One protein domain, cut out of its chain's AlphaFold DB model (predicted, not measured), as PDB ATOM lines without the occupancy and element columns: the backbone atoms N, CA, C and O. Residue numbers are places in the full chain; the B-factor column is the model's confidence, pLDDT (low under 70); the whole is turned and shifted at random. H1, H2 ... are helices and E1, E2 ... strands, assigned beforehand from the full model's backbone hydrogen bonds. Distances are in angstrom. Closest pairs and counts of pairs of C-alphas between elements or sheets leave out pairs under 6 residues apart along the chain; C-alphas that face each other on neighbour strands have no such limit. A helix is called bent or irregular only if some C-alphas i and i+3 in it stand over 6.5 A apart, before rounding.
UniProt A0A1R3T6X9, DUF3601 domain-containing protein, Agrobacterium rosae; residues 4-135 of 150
ATOM      1  N   GLU A   4     125.513 169.188 132.366       91.62
ATOM      2  CA  GLU A   4     124.182 168.656 132.672       91.62
ATOM      3  C   GLU A   4     124.133 167.123 132.552       91.62
ATOM      4  O   GLU A   4     123.547 166.444 133.393       91.62
ATOM      5  N   ALA A   5     124.821 166.556 131.553       90.50
ATOM      6  CA  ALA A   5     124.929 165.107 131.385       90.50
ATOM      7  C   ALA A   5     125.761 164.462 132.504       90.50
ATOM      8  O   ALA A   5     125.429 163.375 132.969       90.50
ATOM      9  N   VAL A   6     126.816 165.144 132.964       88.19
ATOM     10  CA  VAL A   6     127.644 164.684 134.090       88.19
ATOM     11  C   VAL A   6     126.861 164.703 135.398       88.19
ATOM     12  O   VAL A   6     126.936 163.741 136.160       88.19
ATOM     13  N   ASP A   7     126.104 165.764 135.666       90.31
ATOM     14  CA  ASP A   7     125.328 165.878 136.902       90.31
ATOM     15  C   ASP A   7     124.148 164.902 136.919       90.31
ATOM     16  O   ASP A   7     123.910 164.245 137.934       90.31
ATOM     17  N   TRP A   8     123.483 164.703 135.776       91.88
ATOM     18  CA  TRP A   8     122.508 163.624 135.622       91.88
ATOM     19  C   TRP A   8     123.144 162.255 135.883       91.88
ATOM     20  O   TRP A   8     122.614 161.488 136.683       91.88
ATOM     21  N   ALA A   9     124.300 161.961 135.278       87.19
ATOM     22  CA  ALA A   9     124.959 160.666 135.427       87.19
ATOM     23  C   ALA A   9     125.368 160.403 136.883       87.19
ATOM     24  O   ALA A   9     125.148 159.304 137.382       87.19
ATOM     25  N   LYS A  10     125.879 161.418 137.596       84.94
ATOM     26  CA  LYS A  10     126.164 161.333 139.039       84.94
ATOM     27  C   LYS A  10     124.920 160.988 139.848       84.94
ATOM     28  O   LYS A  10     125.009 160.142 140.728       84.94
ATOM     29  N   ASN A  11     123.785 161.620 139.555       85.38
ATOM     30  CA  ASN A  11     122.526 161.339 140.243       85.38
ATOM     31  C   ASN A  11     122.012 159.931 139.921       85.38
ATOM     32  O   ASN A  11     121.626 159.206 140.834       85.38
ATOM     33  N   ALA A  12     122.074 159.522 138.650       83.00
ATOM     34  CA  ALA A  12     121.662 158.195 138.201       83.00
ATOM     35  C   ALA A  12     122.456 157.079 138.899       83.00
ATOM     36  O   ALA A  12     121.883 156.054 139.253       83.00
ATOM     37  N   ILE A  13     123.750 157.300 139.159       77.06
ATOM     38  CA  ILE A  13     124.608 156.336 139.861       77.06
ATOM     39  C   ILE A  13     124.717 156.591 141.375       77.06
ATOM     40  O   ILE A  13     125.369 155.814 142.065       77.06
ATOM     41  N   ALA A  14     124.118 157.645 141.938       73.88
ATOM     42  CA  ALA A  14     124.335 158.028 143.343       73.88
ATOM     43  C   ALA A  14     123.908 156.922 144.325       73.88
ATOM     44  O   ALA A  14     124.644 156.600 145.261       73.88
ATOM     45  N   SER A  15     122.763 156.284 144.062       61.41
ATOM     46  CA  SER A  15     122.275 155.109 144.801       61.41
ATOM     47  C   SER A  15     123.182 153.883 144.633       61.41
ATOM     48  O   SER A  15     123.180 152.986 145.471       61.41
ATOM     49  N   TYR A  16     123.993 153.857 143.572       58.75
ATOM     50  CA  TYR A  16     124.909 152.765 143.261       58.75
ATOM     51  C   TYR A  16     126.269 152.930 143.944       58.75
ATOM     52  O   TYR A  16     126.847 151.945 144.399       58.75
ATOM     53  N   VAL A  17     126.778 154.162 144.063       50.06
ATOM     54  CA  VAL A  17     128.091 154.456 144.670       50.06
ATOM     55  C   VAL A  17     128.097 154.199 146.186       50.06
ATOM     56  O   VAL A  17     129.147 153.888 146.741       50.06
ATOM     57  N   SER A  18     126.948 154.264 146.872       47.72
ATOM     58  CA  SER A  18     126.884 154.079 148.335       47.72
ATOM     59  C   SER A  18     126.816 152.618 148.809       47.72
ATOM     60  O   SER A  18     127.022 152.362 149.996       47.72
ATOM     61  N   GLY A  19     126.585 151.646 147.916       48.25
ATOM     62  CA  GLY A  19     126.473 150.234 148.309       48.25
ATOM     63  C   GLY A  19     126.720 149.220 147.195       48.25
ATOM     64  O   GLY A  19     127.420 148.239 147.418       48.25
ATOM     65  N   HIS A  20     126.208 149.461 145.989       50.16
ATOM     66  CA  HIS A  20     126.249 148.504 144.880       50.16
ATOM     67  C   HIS A  20     127.631 148.394 144.216       50.16
ATOM     68  O   HIS A  20     128.176 147.296 144.057       50.16
ATOM     69  N   LEU A  21     128.266 149.525 143.917       47.84
ATOM     70  CA  LEU A  21     129.595 149.541 143.316       47.84
ATOM     71  C   LEU A  21     130.654 148.960 144.251       47.84
ATOM     72  O   LEU A  21     131.570 148.323 143.762       47.84
ATOM     73  N   THR A  22     130.508 149.051 145.576       47.19
ATOM     74  CA  THR A  22     131.420 148.381 146.520       47.19
ATOM     75  C   THR A  22     131.428 146.856 146.335       47.19
ATOM     76  O   THR A  22     132.490 146.246 146.425       47.19
ATOM     77  N   TYR A  23     130.287 146.237 145.999       42.88
ATOM     78  CA  TYR A  23     130.198 144.794 145.725       42.88
ATOM     79  C   TYR A  23     130.673 144.416 144.316       42.88
ATOM     80  O   TYR A  23     131.315 143.377 144.158       42.88
ATOM     81  N   SER A  24     130.440 145.267 143.310       43.41
ATOM     82  CA  SER A  24     131.032 145.103 141.971       43.41
ATOM     83  C   SER A  24     132.563 145.284 141.998       43.41
ATOM     84  O   SER A  24     133.290 144.569 141.315       43.41
ATOM     85  N   ASN A  25     133.067 146.174 142.861       41.28
ATOM     86  CA  ASN A  25     134.484 146.522 143.045       41.28
ATOM     87  C   ASN A  25     135.257 145.492 143.899       41.28
ATOM     88  O   ASN A  25     136.476 145.388 143.799       41.28
ATOM     89  N   GLN A  26     134.573 144.667 144.702       39.38
ATOM     90  CA  GLN A  26     135.208 143.583 145.471       39.38
ATOM     91  C   GLN A  26     135.514 142.323 144.648       39.38
ATOM     92  O   GLN A  26     135.998 141.336 145.200       39.38
ATOM     93  N   GLY A  27     135.257 142.325 143.336       34.75
ATOM     94  CA  GLY A  27     135.736 141.263 142.448       34.75
ATOM     95  C   GLY A  27     135.164 139.870 142.736       34.75
ATOM     96  O   GLY A  27     135.653 138.895 142.171       34.75
ATOM     97  N   LEU A  28     134.116 139.744 143.557       39.25
ATOM     98  CA  LEU A  28     133.528 138.434 143.846       39.25
ATOM     99  C   LEU A  28     132.771 137.857 142.639       39.25
ATOM    100  O   LEU A  28     132.647 136.639 142.555       39.25
ATOM    101  N   ASN A  29     132.348 138.684 141.668       39.81
ATOM    102  CA  ASN A  29     131.718 138.222 140.421       39.81
ATOM    103  C   ASN A  29     132.039 139.056 139.166       39.81
ATOM    104  O   ASN A  29     131.444 138.793 138.129       39.81
ATOM    105  N   GLY A  30     133.028 139.960 139.193       39.75
ATOM    106  CA  GLY A  30     133.327 140.837 138.048       39.75
ATOM    107  C   GLY A  30     133.550 140.098 136.719       39.75
ATOM    108  O   GLY A  30     133.193 140.605 135.677       39.75
ATOM    109  N   HIS A  31     134.034 138.850 136.716       41.00
ATOM    110  CA  HIS A  31     134.154 138.048 135.485       41.00
ATOM    111  C   HIS A  31     132.826 137.458 134.962       41.00
ATOM    112  O   HIS A  31     132.757 137.050 133.803       41.00
ATOM    113  N   LYS A  32     131.784 137.377 135.798       41.84
ATOM    114  CA  LYS A  32     130.460 136.830 135.459       41.84
ATOM    115  C   LYS A  32     129.474 137.902 135.024       41.84
ATOM    116  O   LYS A  32     128.539 137.562 134.315       41.84
ATOM    117  N   ASP A  33     129.688 139.169 135.354       48.75
ATOM    118  CA  ASP A  33     128.772 140.250 134.964       48.75
ATOM    119  C   ASP A  33     128.778 140.505 133.434       48.75
ATOM    120  O   ASP A  33     127.800 140.982 132.862       48.75
ATOM    121  N   TYR A  34     129.830 140.070 132.728       49.81
ATOM    122  CA  TYR A  34     130.026 140.296 131.286       49.81
ATOM    123  C   TYR A  34     129.414 139.240 130.350       49.81
ATOM    124  O   TYR A  34     129.497 139.390 129.130       49.81
ATOM    125  N   HIS A  35     128.788 138.172 130.862       58.84
ATOM    126  CA  HIS A  35     128.229 137.127 129.986       58.84
ATOM    127  C   HIS A  35     126.974 137.576 129.214       58.84
ATOM    128  O   HIS A  35     126.560 136.905 128.271       58.84
ATOM    129  N   LEU A  36     126.374 138.707 129.601       70.44
ATOM    130  CA  LEU A  36     125.121 139.197 129.028       70.44
ATOM    131  C   LEU A  36     125.305 139.992 127.724       70.44
ATOM    132  O   LEU A  36     124.318 140.245 127.041       70.44
ATOM    133  N   GLY A  37     126.536 140.393 127.374       77.38
ATOM    134  CA  GLY A  37     126.810 141.242 126.202       77.38
ATOM    135  C   GLY A  37     126.395 142.713 126.361       77.38
ATOM    136  O   GLY A  37     126.450 143.469 125.393       77.38
ATOM    137  N   LEU A  38     125.998 143.119 127.571       82.31
ATOM    138  CA  LEU A  38     125.639 144.492 127.926       82.31
ATOM    139  C   LEU A  38     126.850 145.227 128.512       82.31
ATOM    140  O   LEU A  38     127.618 144.653 129.285       82.31
ATOM    141  N   VAL A  39     127.009 146.501 128.161       83.31
ATOM    142  CA  VAL A  39     128.152 147.334 128.557       83.31
ATOM    143  C   VAL A  39     127.664 148.506 129.395       83.31
ATOM    144  O   VAL A  39     126.679 149.163 129.060       83.31
ATOM    145  N   PHE A  40     128.335 148.761 130.519       83.81
ATOM    146  CA  PHE A  40     127.957 149.847 131.417       83.81
ATOM    147  C   PHE A  40     127.938 151.195 130.686       83.81
ATOM    148  O   PHE A  40     128.864 151.551 129.954       83.81
ATOM    149  N   GLY A  41     126.871 151.958 130.903       84.25
ATOM    150  CA  GLY A  41     126.662 153.261 130.289       84.25
ATOM    151  C   GLY A  41     126.263 153.219 128.815       84.25
ATOM    152  O   GLY A  41     125.987 154.284 128.272       84.25
ATOM    153  N   ASP A  42     126.208 152.051 128.164       89.19
ATOM    154  CA  ASP A  42     125.617 151.940 126.828       89.19
ATOM    155  C   ASP A  42     124.096 152.097 126.884       89.19
ATOM    156  O   ASP A  42     123.435 151.768 127.875       89.19
ATOM    157  N   TYR A  43     123.556 152.625 125.788       94.62
ATOM    158  CA  TYR A  43     122.142 152.902 125.614       94.62
ATOM    159  C   TYR A  43     121.521 151.847 124.703       94.62
ATOM    160  O   TYR A  43     122.028 151.568 123.614       94.62
ATOM    161  N   TYR A  44     120.433 151.246 125.169       95.81
ATOM    162  CA  TYR A  44     119.793 150.117 124.508       95.81
ATOM    163  C   TYR A  44     118.317 150.396 124.267       95.81
ATOM    164  O   TYR A  44     117.639 150.957 125.128       95.81
ATOM    165  N   GLU A  45     117.816 149.952 123.120       97.50
ATOM    166  CA  GLU A  45     116.389 149.847 122.834       97.50
ATOM    167  C   GLU A  45     115.916 148.412 123.082       97.50
ATOM    168  O   GLU A  45     116.562 147.442 122.680       97.50
ATOM    169  N   CYS A  46     114.772 148.267 123.745       96.88
ATOM    170  CA  CYS A  46     114.083 146.997 123.889       96.88
ATOM    171  C   CYS A  46     113.476 146.592 122.541       96.88
ATOM    172  O   CYS A  46     112.550 147.236 122.051       96.88
ATOM    173  N   THR A  47     113.949 145.509 121.933       96.38
ATOM    174  CA  THR A  47     113.437 145.034 120.635       96.38
ATOM    175  C   THR A  47     112.297 144.034 120.790       96.38
ATOM    176  O   THR A  47     111.471 143.863 119.888       96.38
ATOM    177  N   ARG A  48     112.191 143.390 121.957       93.75
ATOM    178  CA  ARG A  48     111.142 142.417 122.274       93.75
ATOM    179  C   ARG A  48     110.589 142.672 123.661       93.75
ATOM    180  O   ARG A  48     111.329 142.589 124.633       93.75
ATOM    181  N   SER A  49     109.282 142.886 123.761       92.62
ATOM    182  CA  SER A  49     108.633 143.019 125.062       92.62
ATOM    183  C   SER A  49     108.885 141.799 125.952       92.62
ATOM    184  O   SER A  49     108.755 140.651 125.515       92.62
ATOM    185  N   PHE A  50     109.195 142.042 127.221       90.25
ATOM    186  CA  PHE A  50     109.364 141.005 128.231       90.25
ATOM    187  C   PHE A  50     108.832 141.465 129.587       90.25
ATOM    188  O   PHE A  50     108.750 142.656 129.890       90.25
ATOM    189  N   LYS A  51     108.491 140.494 130.432       88.69
ATOM    190  CA  LYS A  51     108.191 140.710 131.847       88.69
ATOM    191  C   LYS A  51     109.191 139.903 132.662       88.69
ATOM    192  O   LYS A  51     109.241 138.680 132.518       88.69
ATOM    193  N   ALA A  52     109.996 140.592 133.464       85.88
ATOM    194  CA  ALA A  52     110.877 139.952 134.427       85.88
ATOM    195  C   ALA A  52     110.023 139.337 135.545       85.88
ATOM    196  O   ALA A  52     108.907 139.793 135.820       85.88
ATOM    197  N   ASN A  53     110.480 138.225 136.113       77.19
ATOM    198  CA  ASN A  53     109.592 137.392 136.917       77.19
ATOM    199  C   ASN A  53     109.378 137.909 138.339       77.19
ATOM    200  O   ASN A  53     108.301 137.703 138.894       77.19
ATOM    201  N   SER A  54     110.356 138.618 138.892       71.31
ATOM    202  CA  SER A  54     110.251 139.217 140.222       71.31
ATOM    203  C   SER A  54     109.935 140.713 140.148       71.31
ATOM    204  O   SER A  54     109.022 141.191 140.822       71.31
ATOM    205  N   THR A  55     110.615 141.462 139.272       79.94
ATOM    206  CA  THR A  55     110.430 142.916 139.161       79.94
ATOM    207  C   THR A  55     110.578 143.420 137.732       79.94
ATOM    208  O   THR A  55     111.510 143.059 137.023       79.94
ATOM    209  N   GLY A  56     109.662 144.305 137.334       86.00
ATOM    210  CA  GLY A  56     109.765 145.077 136.100       86.00
ATOM    211  C   GLY A  56     109.248 144.382 134.836       86.00
ATOM    212  O   GLY A  56     109.044 143.171 134.749       86.00
ATOM    213  N   ALA A  57     109.010 145.203 133.825       91.62
ATOM    214  CA  ALA A  57     108.716 144.789 132.463       91.62
ATOM    215  C   ALA A  57     109.301 145.834 131.515       91.62
ATOM    216  O   ALA A  57     109.526 146.978 131.923       91.62
ATOM    217  N   ALA A  58     109.520 145.429 130.273       94.12
ATOM    218  CA  ALA A  58     109.905 146.312 129.192       94.12
ATOM    219  C   ALA A  58     109.038 146.017 127.969       94.12
ATOM    220  O   ALA A  58     108.774 144.858 127.642       94.12
ATOM    221  N   SER A  59     108.608 147.066 127.290       96.19
ATOM    222  CA  SER A  59     107.885 147.031 126.027       96.19
ATOM    223  C   SER A  59     108.844 147.319 124.882       96.19
ATOM    224  O   SER A  59     109.801 148.078 125.042       96.19
ATOM    225  N   THR A  60     108.578 146.740 123.713       97.00
ATOM    226  CA  THR A  60     109.317 147.070 122.493       97.00
ATOM    227  C   THR A  60     109.321 148.585 122.249       97.00
ATOM    228  O   THR A  60     108.274 149.229 122.320       97.00
ATOM    229  N   GLY A  61     110.497 149.140 121.953       97.19
ATOM    230  CA  GLY A  61     110.730 150.565 121.718       97.19
ATOM    231  C   GLY A  61     111.075 151.378 122.969       97.19
ATOM    232  O   GLY A  61     111.508 152.521 122.829       97.19
ATOM    233  N   GLU A  62     110.923 150.830 124.184       97.25
ATOM    234  CA  GLU A  62     111.468 151.488 125.379       97.25
ATOM    235  C   GLU A  62     113.003 151.508 125.326       97.25
ATOM    236  O   GLU A  62     113.626 150.594 124.783       97.25
ATOM    237  N   ARG A  63     113.615 152.553 125.894       97.00
ATOM    238  CA  ARG A  63     115.061 152.776 125.822       97.00
ATOM    239  C   ARG A  63     115.644 153.106 127.179       97.00
ATOM    240  O   ARG A  63     115.050 153.868 127.939       97.00
ATOM    241  N   PHE A  64     116.828 152.575 127.452       94.88
ATOM    242  CA  PHE A  64     117.441 152.687 128.769       94.88
ATOM    243  C   PHE A  64     118.966 152.635 128.691       94.88
ATOM    244  O   PHE A  64     119.535 151.960 127.832       94.88
ATOM    245  N   TRP A  65     119.631 153.305 129.630       92.12
ATOM    246  CA  TRP A  65     121.063 153.147 129.876       92.12
ATOM    247  C   TRP A  65     121.299 151.949 130.785       92.12
ATOM    248  O   TRP A  65     120.659 151.850 131.833       92.12
ATOM    249  N   PHE A  66     122.214 151.057 130.417       89.56
ATOM    250  CA  PHE A  66     122.586 149.933 131.271       89.56
ATOM    251  C   PHE A  66     123.509 150.394 132.399       89.56
ATOM    252  O   PHE A  66     124.529 151.039 132.159       89.56
ATOM    253  N   LEU A  67     123.159 150.042 133.633       82.88
ATOM    254  CA  LEU A  67     123.889 150.430 134.841       82.88
ATOM    255  C   LEU A  67     124.618 149.257 135.510       82.88
ATOM    256  O   LEU A  67     125.347 149.462 136.476       82.88
ATOM    257  N   GLY A  68     124.461 148.035 134.997       79.38
ATOM    258  CA  GLY A  68     125.140 146.845 135.503       79.38
ATOM    259  C   GLY A  68     124.181 145.708 135.833       79.38
ATOM    260  O   GLY A  68     122.967 145.791 135.630       79.38
ATOM    261  N   CYS A  69     124.733 144.615 136.345       79.12
ATOM    262  CA  CYS A  69     123.962 143.458 136.776       79.12
ATOM    263  C   CYS A  69     124.551 142.829 138.045       79.12
ATOM    264  O   CYS A  69     125.713 143.040 138.380       79.12
ATOM    265  N   TYR A  70     123.721 142.052 138.739       76.81
ATOM    266  CA  TYR A  70     124.135 141.088 139.748       76.81
ATOM    267  C   TYR A  70     123.644 139.710 139.363       76.81
ATOM    268  O   TYR A  70     122.441 139.489 139.205       76.81
ATOM    269  N   CYS A  71     124.581 138.778 139.293       73.56
ATOM    270  CA  CYS A  71     124.279 137.370 139.121       73.56
ATOM    271  C   CYS A  71     124.503 136.660 140.463       73.56
ATOM    272  O   CYS A  71     125.602 136.725 141.020       73.56
ATOM    273  N   PHE A  72     123.486 135.964 140.970       74.19
ATOM    274  CA  PHE A  72     123.565 135.060 142.121       74.19
ATOM    275  C   PHE A  72     123.429 133.625 141.599       74.19
ATOM    276  O   PHE A  72     122.313 133.114 141.484       74.19
ATOM    277  N   PRO A  73     124.539 132.950 141.235       67.50
ATOM    278  CA  PRO A  73     124.463 131.670 140.533       67.50
ATOM    279  C   PRO A  73     123.848 130.556 141.382       67.50
ATOM    280  O   PRO A  73     123.151 129.703 140.843       67.50
ATOM    281  N   TYR A  74     124.088 130.576 142.699       67.19
ATOM    282  CA  TYR A  74     123.526 129.596 143.633       67.19
ATOM    283  C   TYR A  74     122.001 129.689 143.716       67.19
ATOM    284  O   TYR A  74     121.329 128.663 143.741       67.19
ATOM    285  N   ASP A  75     121.470 130.910 143.680       69.44
ATOM    286  CA  ASP A  75     120.031 131.180 143.732       69.44
ATOM    287  C   ASP A  75     119.395 131.211 142.332       69.44
ATOM    288  O   ASP A  75     118.177 131.315 142.178       69.44
ATOM    289  N   GLY A  76     120.222 131.134 141.284       76.12
ATOM    290  CA  GLY A  76     119.798 131.280 139.902       76.12
ATOM    291  C   GLY A  76     119.097 132.612 139.656       76.12
ATOM    292  O   GLY A  76     118.045 132.621 139.019       76.12
ATOM    293  N   VAL A  77     119.631 133.718 140.174       79.50
ATOM    294  CA  VAL A  77     119.056 135.065 140.019       79.50
ATOM    295  C   VAL A  77     119.963 135.920 139.150       79.50
ATOM    296  O   VAL A  77     121.127 136.098 139.493       79.50
ATOM    297  N   ASP A  78     119.406 136.503 138.090       82.31
ATOM    298  CA  ASP A  78     120.055 137.568 137.325       82.31
ATOM    299  C   ASP A  78     119.241 138.847 137.508       82.31
ATOM    300  O   ASP A  78     118.081 138.920 137.102       82.31
ATOM    301  N   ARG A  79     119.834 139.848 138.155       84.75
ATOM    302  CA  ARG A  79     119.227 141.157 138.400       84.75
ATOM    303  C   ARG A  79     119.960 142.201 137.577       84.75
ATOM    304  O   ARG A  79     121.142 142.434 137.800       84.75
ATOM    305  N   LEU A  80     119.268 142.830 136.641       86.25
ATOM    306  CA  LEU A  80     119.818 143.853 135.764       86.25
ATOM    307  C   LEU A  80     119.290 145.223 136.166       86.25
ATOM    308  O   LEU A  80     118.122 145.361 136.538       86.25
ATOM    309  N   PHE A  81     120.149 146.223 136.032       86.38
ATOM    310  CA  PHE A  81     119.865 147.601 136.380       86.38
ATOM    311  C   PHE A  81     119.970 148.474 135.145       86.38
ATOM    312  O   PHE A  81     120.956 148.434 134.405       86.38
ATOM    313  N   PHE A  82     118.944 149.281 134.947       89.81
ATOM    314  CA  PHE A  82     118.852 150.235 133.865       89.81
ATOM    315  C   PHE A  82     118.352 151.576 134.396       89.81
ATOM    316  O   PHE A  82     117.784 151.662 135.483       89.81
ATOM    317  N   ASN A  83     118.519 152.626 133.605       91.56
ATOM    318  CA  ASN A  83     117.865 153.908 133.830       91.56
ATOM    319  C   ASN A  83     117.136 154.327 132.558       91.56
ATOM    320  O   ASN A  83     117.739 154.308 131.487       91.56
ATOM    321  N   ASP A  84     115.860 154.691 132.653       92.44
ATOM    322  CA  ASP A  84     115.056 155.120 131.497       92.44
ATOM    323  C   ASP A  84     115.146 156.630 131.208       92.44
ATOM    324  O   ASP A  84     114.532 157.139 130.276       92.44
ATOM    325  N   GLY A  85     115.970 157.352 131.969       90.75
ATOM    326  CA  GLY A  85     116.161 158.797 131.880       90.75
ATOM    327  C   GLY A  85     115.526 159.552 133.039       90.75
ATOM    328  O   GLY A  85     116.017 160.633 133.381       90.75
ATOM    329  N   GLU A  86     114.493 158.971 133.649       88.81
ATOM    330  CA  GLU A  86     113.771 159.526 134.793       88.81
ATOM    331  C   GLU A  86     114.040 158.718 136.059       88.81
ATOM    332  O   GLU A  86     114.263 159.284 137.131       88.81
ATOM    333  N   SER A  87     114.035 157.391 135.936       86.81
ATOM    334  CA  SER A  87     114.064 156.480 137.069       86.81
ATOM    335  C   SER A  87     114.897 155.231 136.807       86.81
ATOM    336  O   SER A  87     115.228 154.868 135.676       86.81
ATOM    337  N   GLU A  88     115.259 154.570 137.899       86.31
ATOM    338  CA  GLU A  88     115.873 153.255 137.850       86.31
ATOM    339  C   GLU A  88     114.840 152.186 137.485       86.31
ATOM    340  O   GLU A  88     113.736 152.129 138.030       86.31
ATOM    341  N   ARG A  89     115.243 151.288 136.589       89.25
ATOM    342  CA  ARG A  89     114.487 150.117 136.165       89.25
ATOM    343  C   ARG A  89     115.284 148.873 136.536       89.25
ATOM    344  O   ARG A  89     116.406 148.684 136.075       89.25
ATOM    345  N   ILE A  90     114.688 148.025 137.367       88.56
ATOM    346  CA  ILE A  90     115.266 146.743 137.770       88.56
ATOM    347  C   ILE A  90     114.521 145.635 137.036       88.56
ATOM    348  O   ILE A  90     113.289 145.585 137.085       88.56
ATOM    349  N   PHE A  91     115.271 144.748 136.385       89.50
ATOM    350  CA  PHE A  91     114.746 143.531 135.775       89.50
ATOM    351  C   PHE A  91     115.377 142.320 136.445       89.50
ATOM    352  O   PHE A  91     116.575 142.083 136.309       89.50
ATOM    353  N   GLU A  92     114.573 141.559 137.181       87.00
ATOM    354  CA  GLU A  92     115.041 140.381 137.908       87.00
ATOM    355  C   GLU A  92     114.481 139.077 137.325       87.00
ATOM    356  O   GLU A  92     113.270 138.929 137.141       87.00
ATOM    357  N   PHE A  93     115.388 138.129 137.067       85.62
ATOM    358  CA  PHE A  93     115.133 136.815 136.484       85.62
ATOM    359  C   PHE A  93     115.618 135.699 137.420       85.62
ATOM    360  O   PHE A  93     116.809 135.389 137.495       85.62
ATOM    361  N   VAL A  94     114.686 135.061 138.126       82.44
ATOM    362  CA  VAL A  94     114.934 134.000 139.123       82.44
ATOM    363  C   VAL A  94     114.594 132.613 138.563       82.44
ATOM    364  O   VAL A  94     113.572 132.457 137.903       82.44
ATOM    365  N   ASN A  95     115.402 131.585 138.834       74.44
ATOM    366  CA  ASN A  95     115.130 130.206 138.382       74.44
ATOM    367  C   ASN A  95     114.025 129.496 139.188       74.44
ATOM    368  O   ASN A  95     113.513 128.472 138.753       74.44
ATOM    369  N   VAL A  96     113.706 129.996 140.384       64.31
ATOM    370  CA  VAL A  96     112.974 129.256 141.428       64.31
ATOM    371  C   VAL A  96     111.514 129.706 141.589       64.31
ATOM    372  O   VAL A  96     110.846 129.260 142.514       64.31
ATOM    373  N   PHE A  97     110.992 130.587 140.729       56.59
ATOM    374  CA  PHE A  97     109.603 131.053 140.843       56.59
ATOM    375  C   PHE A  97     108.649 130.186 139.999       56.59
ATOM    376  O   PHE A  97     108.616 130.358 138.783       56.59
ATOM    377  N   PRO A  98     107.827 129.305 140.608       52.53
ATOM    378  CA  PRO A  98     106.920 128.412 139.873       52.53
ATOM    379  C   PRO A  98     105.726 129.129 139.214       52.53
ATOM    380  O   PRO A  98     104.970 128.505 138.475       52.53
ATOM    381  N   GLU A  99     105.522 130.423 139.483       49.06
ATOM    382  CA  GLU A  99     104.317 131.168 139.078       49.06
ATOM    383  C   GLU A  99     104.530 132.125 137.894       49.06
ATOM    384  O   GLU A  99     103.628 132.876 137.519       49.06
ATOM    385  N   THR A 100     105.714 132.127 137.280       53.09
ATOM    386  CA  THR A 100     106.039 133.015 136.151       53.09
ATOM    387  C   THR A 100     106.366 132.221 134.897       53.09
ATOM    388  O   THR A 100     106.715 131.050 134.997       53.09
ATOM    389  N   PRO A 101     106.237 132.806 133.690       57.56
ATOM    390  CA  PRO A 101     106.493 132.071 132.461       57.56
ATOM    391  C   PRO A 101     107.967 131.654 132.395       57.56
ATOM    392  O   PRO A 101     108.817 132.430 131.947       57.56
ATOM    393  N   ASP A 102     108.265 130.416 132.799       62.12
ATOM    394  CA  ASP A 102     109.593 129.789 132.735       62.12
ATOM    395  C   ASP A 102     110.254 129.990 131.367       62.12
ATOM    396  O   ASP A 102     111.474 130.104 131.254       62.12
ATOM    397  N   ALA A 103     109.442 130.081 130.311       68.69
ATOM    398  CA  ALA A 103     109.885 130.328 128.949       68.69
ATOM    399  C   ALA A 103     110.627 131.665 128.776       68.69
ATOM    400  O   ALA A 103     111.651 131.690 128.096       68.69
ATOM    401  N   ILE A 104     110.159 132.765 129.384       70.38
ATOM    402  CA  ILE A 104     110.789 134.088 129.221       70.38
ATOM    403  C   ILE A 104     112.077 134.163 130.037       70.38
ATOM    404  O   ILE A 104     113.091 134.594 129.500       70.38
ATOM    405  N   CYS A 105     112.069 133.681 131.285       77.12
ATOM    406  CA  CYS A 105     113.268 133.637 132.127       77.12
ATOM    407  C   CYS A 105     114.374 132.801 131.461       77.12
ATOM    408  O   CYS A 105     115.475 133.293 131.226       77.12
ATOM    409  N   ASN A 106     114.057 131.574 131.036       77.81
ATOM    410  CA  ASN A 106     115.026 130.713 130.356       77.81
ATOM    411  C   ASN A 106     115.477 131.276 128.999       77.81
ATOM    412  O   ASN A 106     116.648 131.148 128.646       77.81
ATOM    413  N   SER A 107     114.573 131.888 128.229       81.38
ATOM    414  CA  SER A 107     114.915 132.527 126.952       81.38
ATOM    415  C   SER A 107     115.862 133.708 127.157       81.38
ATOM    416  O   SER A 107     116.879 133.803 126.468       81.38
ATOM    417  N   PHE A 108     115.569 134.568 128.136       85.62
ATOM    418  CA  PHE A 108     116.399 135.713 128.486       85.62
ATOM    419  C   PHE A 108     117.794 135.272 128.913       85.62
ATOM    420  O   PHE A 108     118.767 135.675 128.290       85.62
ATOM    421  N   LYS A 109     117.908 134.363 129.887       81.25
ATOM    422  CA  LYS A 109     119.209 133.895 130.392       81.25
ATOM    423  C   LYS A 109     120.077 133.210 129.341       81.25
ATOM    424  O   LYS A 109     121.298 133.265 129.414       81.25
ATOM    425  N   ARG A 110     119.461 132.555 128.351       84.19
ATOM    426  CA  ARG A 110     120.187 131.926 127.235       84.19
ATOM    427  C   ARG A 110     120.704 132.935 126.220       84.19
ATOM    428  O   ARG A 110     121.754 132.705 125.630       84.19
ATOM    429  N   ASN A 111     119.938 133.990 125.954       86.25
ATOM    430  CA  ASN A 111     120.299 135.002 124.970       86.25
ATOM    431  C   ASN A 111     119.669 136.358 125.334       86.25
ATOM    432  O   ASN A 111     118.616 136.697 124.789       86.25
ATOM    433  N   PRO A 112     120.287 137.136 126.241       87.06
ATOM    434  CA  PRO A 112     119.762 138.435 126.670       87.06
ATOM    435  C   PRO A 112     119.711 139.442 125.520       87.06
ATOM    436  O   PRO A 112     118.746 140.190 125.378       87.06
ATOM    437  N   MET A 113     120.709 139.396 124.633       90.12
ATOM    438  CA  MET A 113     120.842 140.313 123.497       90.12
ATOM    439  C   MET A 113     119.738 140.164 122.442       90.12
ATOM    440  O   MET A 113     119.599 141.027 121.588       90.12
ATOM    441  N   GLN A 114     118.892 139.129 122.492       91.69
ATOM    442  CA  GLN A 114     117.706 139.081 121.623       91.69
ATOM    443  C   GLN A 114     116.611 140.089 122.031       91.69
ATOM    444  O   GLN A 114     115.657 140.267 121.273       91.69
ATOM    445  N   TYR A 115     116.702 140.661 123.238       93.06
ATOM    446  CA  TYR A 115     115.749 141.630 123.787       93.06
ATOM    447  C   TYR A 115     116.254 143.070 123.696       93.06
ATOM    448  O   TYR A 115     115.454 143.987 123.857       93.06
ATOM    449  N   PHE A 116     117.546 143.271 123.431       94.44
ATOM    450  CA  PHE A 116     118.180 144.583 123.435       94.44
ATOM    451  C   PHE A 116     118.993 144.809 122.171       94.44
ATOM    452  O   PHE A 116     119.774 143.957 121.758       94.44
ATOM    453  N   GLU A 117     118.856 145.997 121.601       96.06
ATOM    454  CA  GLU A 117     119.708 146.484 120.525       96.06
ATOM    455  C   GLU A 117     120.443 147.733 120.999       96.06
ATOM    456  O   GLU A 117     119.843 148.638 121.576       96.06
ATOM    457  N   TYR A 118     121.758 147.763 120.787       93.88
ATOM    458  CA  TYR A 118     122.553 148.955 121.058       93.88
ATOM    459  C   TYR A 118     122.127 150.080 120.116       93.88
ATOM    460  O   TYR A 118     122.068 149.883 118.900       93.88
ATOM    461  N   ILE A 119     121.914 151.272 120.668       95.25
ATOM    462  CA  ILE A 119     121.619 152.473 119.891       95.25
ATOM    463  C   ILE A 119     122.566 153.618 120.277       95.25
ATOM    464  O   ILE A 119     122.892 153.787 121.454       95.25
ATOM    465  N   PRO A 120     123.008 154.447 119.313       92.31
ATOM    466  CA  PRO A 120     123.793 155.632 119.630       92.31
ATOM    467  C   PRO A 120     123.004 156.614 120.504       92.31
ATOM    468  O   PRO A 120     121.882 157.000 120.173       92.31
ATOM    469  N   ASP A 121     123.619 157.066 121.593       91.12
ATOM    470  CA  ASP A 121     123.088 158.122 122.452       91.12
ATOM    471  C   ASP A 121     123.756 159.463 122.138       91.12
ATOM    472  O   ASP A 121     124.940 159.671 122.400       91.12
ATOM    473  N   PHE A 122     122.975 160.405 121.611       88.25
ATOM    474  CA  PHE A 122     123.453 161.742 121.250       88.25
ATOM    475  C   PHE A 122     123.360 162.762 122.396       88.25
ATOM    476  O   PHE A 122     123.789 163.904 122.231       88.25
ATOM    477  N   SER A 123     122.814 162.385 123.559       87.94
ATOM    478  CA  SER A 123     122.648 163.294 124.705       87.94
ATOM    479  C   SER A 123     123.943 163.532 125.495       87.94
ATOM    480  O   SER A 123     124.011 164.440 126.325       87.94
ATOM    481  N   GLY A 124     124.976 162.716 125.264       89.69
ATOM    482  CA  GLY A 124     126.223 162.725 126.033       89.69
ATOM    483  C   GLY A 124     126.113 162.080 127.420       89.69
ATOM    484  O   GLY A 124     127.105 162.053 128.150       89.69
ATOM    485  N   ARG A 125     124.940 161.543 127.795       91.75
ATOM    486  CA  ARG A 125     124.730 160.814 129.057       91.75
ATOM    487  C   ARG A 125     125.503 159.502 129.086       91.75
ATOM    488  O   ARG A 125     126.117 159.207 130.106       91.75
ATOM    489  N   SER A 126     125.556 158.775 127.972       89.19
ATOM    490  CA  SER A 126     126.363 157.550 127.856       89.19
ATOM    491  C   SER A 126     127.848 157.820 128.075       89.19
ATOM    492  O   SER A 126     128.499 157.116 128.841       89.19
ATOM    493  N   ASP A 127     128.390 158.878 127.465       88.75
ATOM    494  CA  ASP A 127     129.793 159.263 127.655       88.75
ATOM    495  C   ASP A 127     130.078 159.660 129.108       88.75
ATOM    496  O   ASP A 127     131.103 159.274 129.673       88.75
ATOM    497  N   ALA A 128     129.157 160.406 129.730       87.88
ATOM    498  CA  ALA A 128     129.258 160.789 131.132       87.88
ATOM    499  C   ALA A 128     129.194 159.570 132.067       87.88
ATOM    500  O   ALA A 128     130.032 159.457 132.963       87.88
ATOM    501  N   LEU A 129     128.256 158.645 131.834       84.75
ATOM    502  CA  LEU A 129     128.154 157.384 132.567       84.75
ATOM    503  C   LEU A 129     129.443 156.593 132.427       84.75
ATOM    504  O   LEU A 129     130.065 156.314 133.439       84.75
ATOM    505  N   LYS A 130     129.911 156.317 131.207       83.06
ATOM    506  CA  LYS A 130     131.165 155.587 130.972       83.06
ATOM    507  C   LYS A 130     132.349 156.249 131.656       83.06
ATOM    508  O   LYS A 130     133.137 155.574 132.297       83.06
ATOM    509  N   MET A 131     132.474 157.574 131.579       81.75
ATOM    510  CA  MET A 131     133.559 158.290 132.251       81.75
ATOM    511  C   MET A 131     133.537 158.093 133.772       81.75
ATOM    512  O   MET A 131     134.592 157.863 134.359       81.75
ATOM    513  N   LEU A 132     132.366 158.182 134.406       75.31
ATOM    514  CA  LEU A 132     132.206 157.927 135.843       75.31
ATOM    515  C   LEU A 132     132.326 156.428 136.173       75.31
ATOM    516  O   LEU A 132     132.780 156.065 137.255       75.31
ATOM    517  N   GLY A 133     131.963 155.587 135.206       65.75
ATOM    518  CA  GLY A 133     132.055 154.134 135.167       65.75
ATOM    519  C   GLY A 133     133.486 153.607 135.094       65.75
ATOM    520  O   GLY A 133     133.747 152.528 135.600       65.75
ATOM    521  N   LYS A 134     134.436 154.381 134.544       60.12
ATOM    522  CA  LYS A 134     135.831 153.953 134.308       60.12
ATOM    523  C   LYS A 134     136.567 153.450 135.546       60.12
ATOM    524  O   LYS A 134     137.462 152.629 135.412       60.12
ATOM    525  N   ALA A 135     136.229 153.940 136.739       53.31
ATOM    526  CA  ALA A 135     136.804 153.419 137.984       53.31
ATOM    527  C   ALA A 135     136.314 151.995 138.326       53.31
ATOM    528  O   ALA A 135     136.858 151.356 139.221       53.31
TER     529      ALA A 135
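AT A GLANCE: This is residues 4 to 135 of the 150 residues of the protein "DUF3601 domain-containing protein" of Agrobacterium rosae (UniProt A0A1R3T6X9). A strongly twisted sheet of five strands, curled like part of a barrel, makes the core, with short helices set round it. H1 and H5 pack on each other at one end of the long strands, H4 lies at the other end of E3 and E4, and H3 covers part of E2. The printed part has 132 residues, with five named helices and five named strands in the order H1 H2 H3 E1 E2 E3 E4 H4 E5 H5. The sheet runs E4 E3 E2 E1 E5, all antiparallel, and the class is mixed, helices and strands. The whole is compact, with a radius of gyration of the C-alphas of 14.4 A and spans of 44 by 34 by 21 A.

IN THESE COORDINATES: E2, residues 63 to 72, is 25.5 A long and bends by 63 degrees at residue 67; its first C-alpha is at (115.061, 152.776, 125.822). E3 is residues 77 to 83, 19.9 A, and E4 residues 88 to 94, 19.3 A. E1 is residues 43 to 46 and E5 residues 116 to 118. H1, residues 4 to 17, begins at (124.182, 168.656, 132.672) and spans 19.0 A; it is irregular, with C-alphas 12 and 15 at 7.3 A. H2 is residues 20 to 25. H3, residues 33 to 36, is irregular too, with C-alphas 33 and 36 at 7.0 A. H4 is residues 102 to 110, 12.1 A. H5, residues 125 to 133, 11.6 A, ends at (132.055, 154.134, 135.167).

HOW THE PARTS SIT: E1 to E4 form a meander, each strand the antiparallel neighbour of the one before. Within hydrogen-bond range are N 80 and O 91 between E3 and E4, 2.8 A, N 67 and O 81 between E2 and E3, 2.8 A, N 44 and O 64 between E1 and E2, 2.9 A, and N 45 and O 117 between E1 and E5, 2.9 A. E2 pairs with E1 over residues 63 to 65 and with E3 over residues 65 to 72. H1 is on the sheet at a height of 10.8 A, over E3, and runs along the strands, at 18 degrees to E3 on the local plane. H1 touches H5 with residues 5 to 10 alone, the closest C-alphas being those of Ala 5 and Arg 125, 4.9 A, at a steep tilt of 45 degrees, the same way. H3 is over E2, the closest C-alphas being those of Asp 33 and Cys 69, 6.1 A. H4 only grazes the sheet, its C-alpha of Cys 105 being 5.7 A from that of Phe 93 in E4. H2 and H5 also only graze it. H1 and H4 are apart. Every O i to N i+4 pair is within hydrogen-bond range in H2, H4 and H5, and 8 of 10 in H1; H3 is too short for such a pair.

THE WHOLE: The two C-alphas farthest apart, those of Glu 4 and Pro 98, are 44.4 A from each other. The printed part has no cut. The link from E1 to E2, residues 47 to 62, is long; in it residues 50 to 51 pair with residues 57 to 58, antiparallel. The mean pLDDT of the printed part is 77.5, and it is under 70 at residues 15 to 35, 73 to 75, 96 to 103 and 133 to 135.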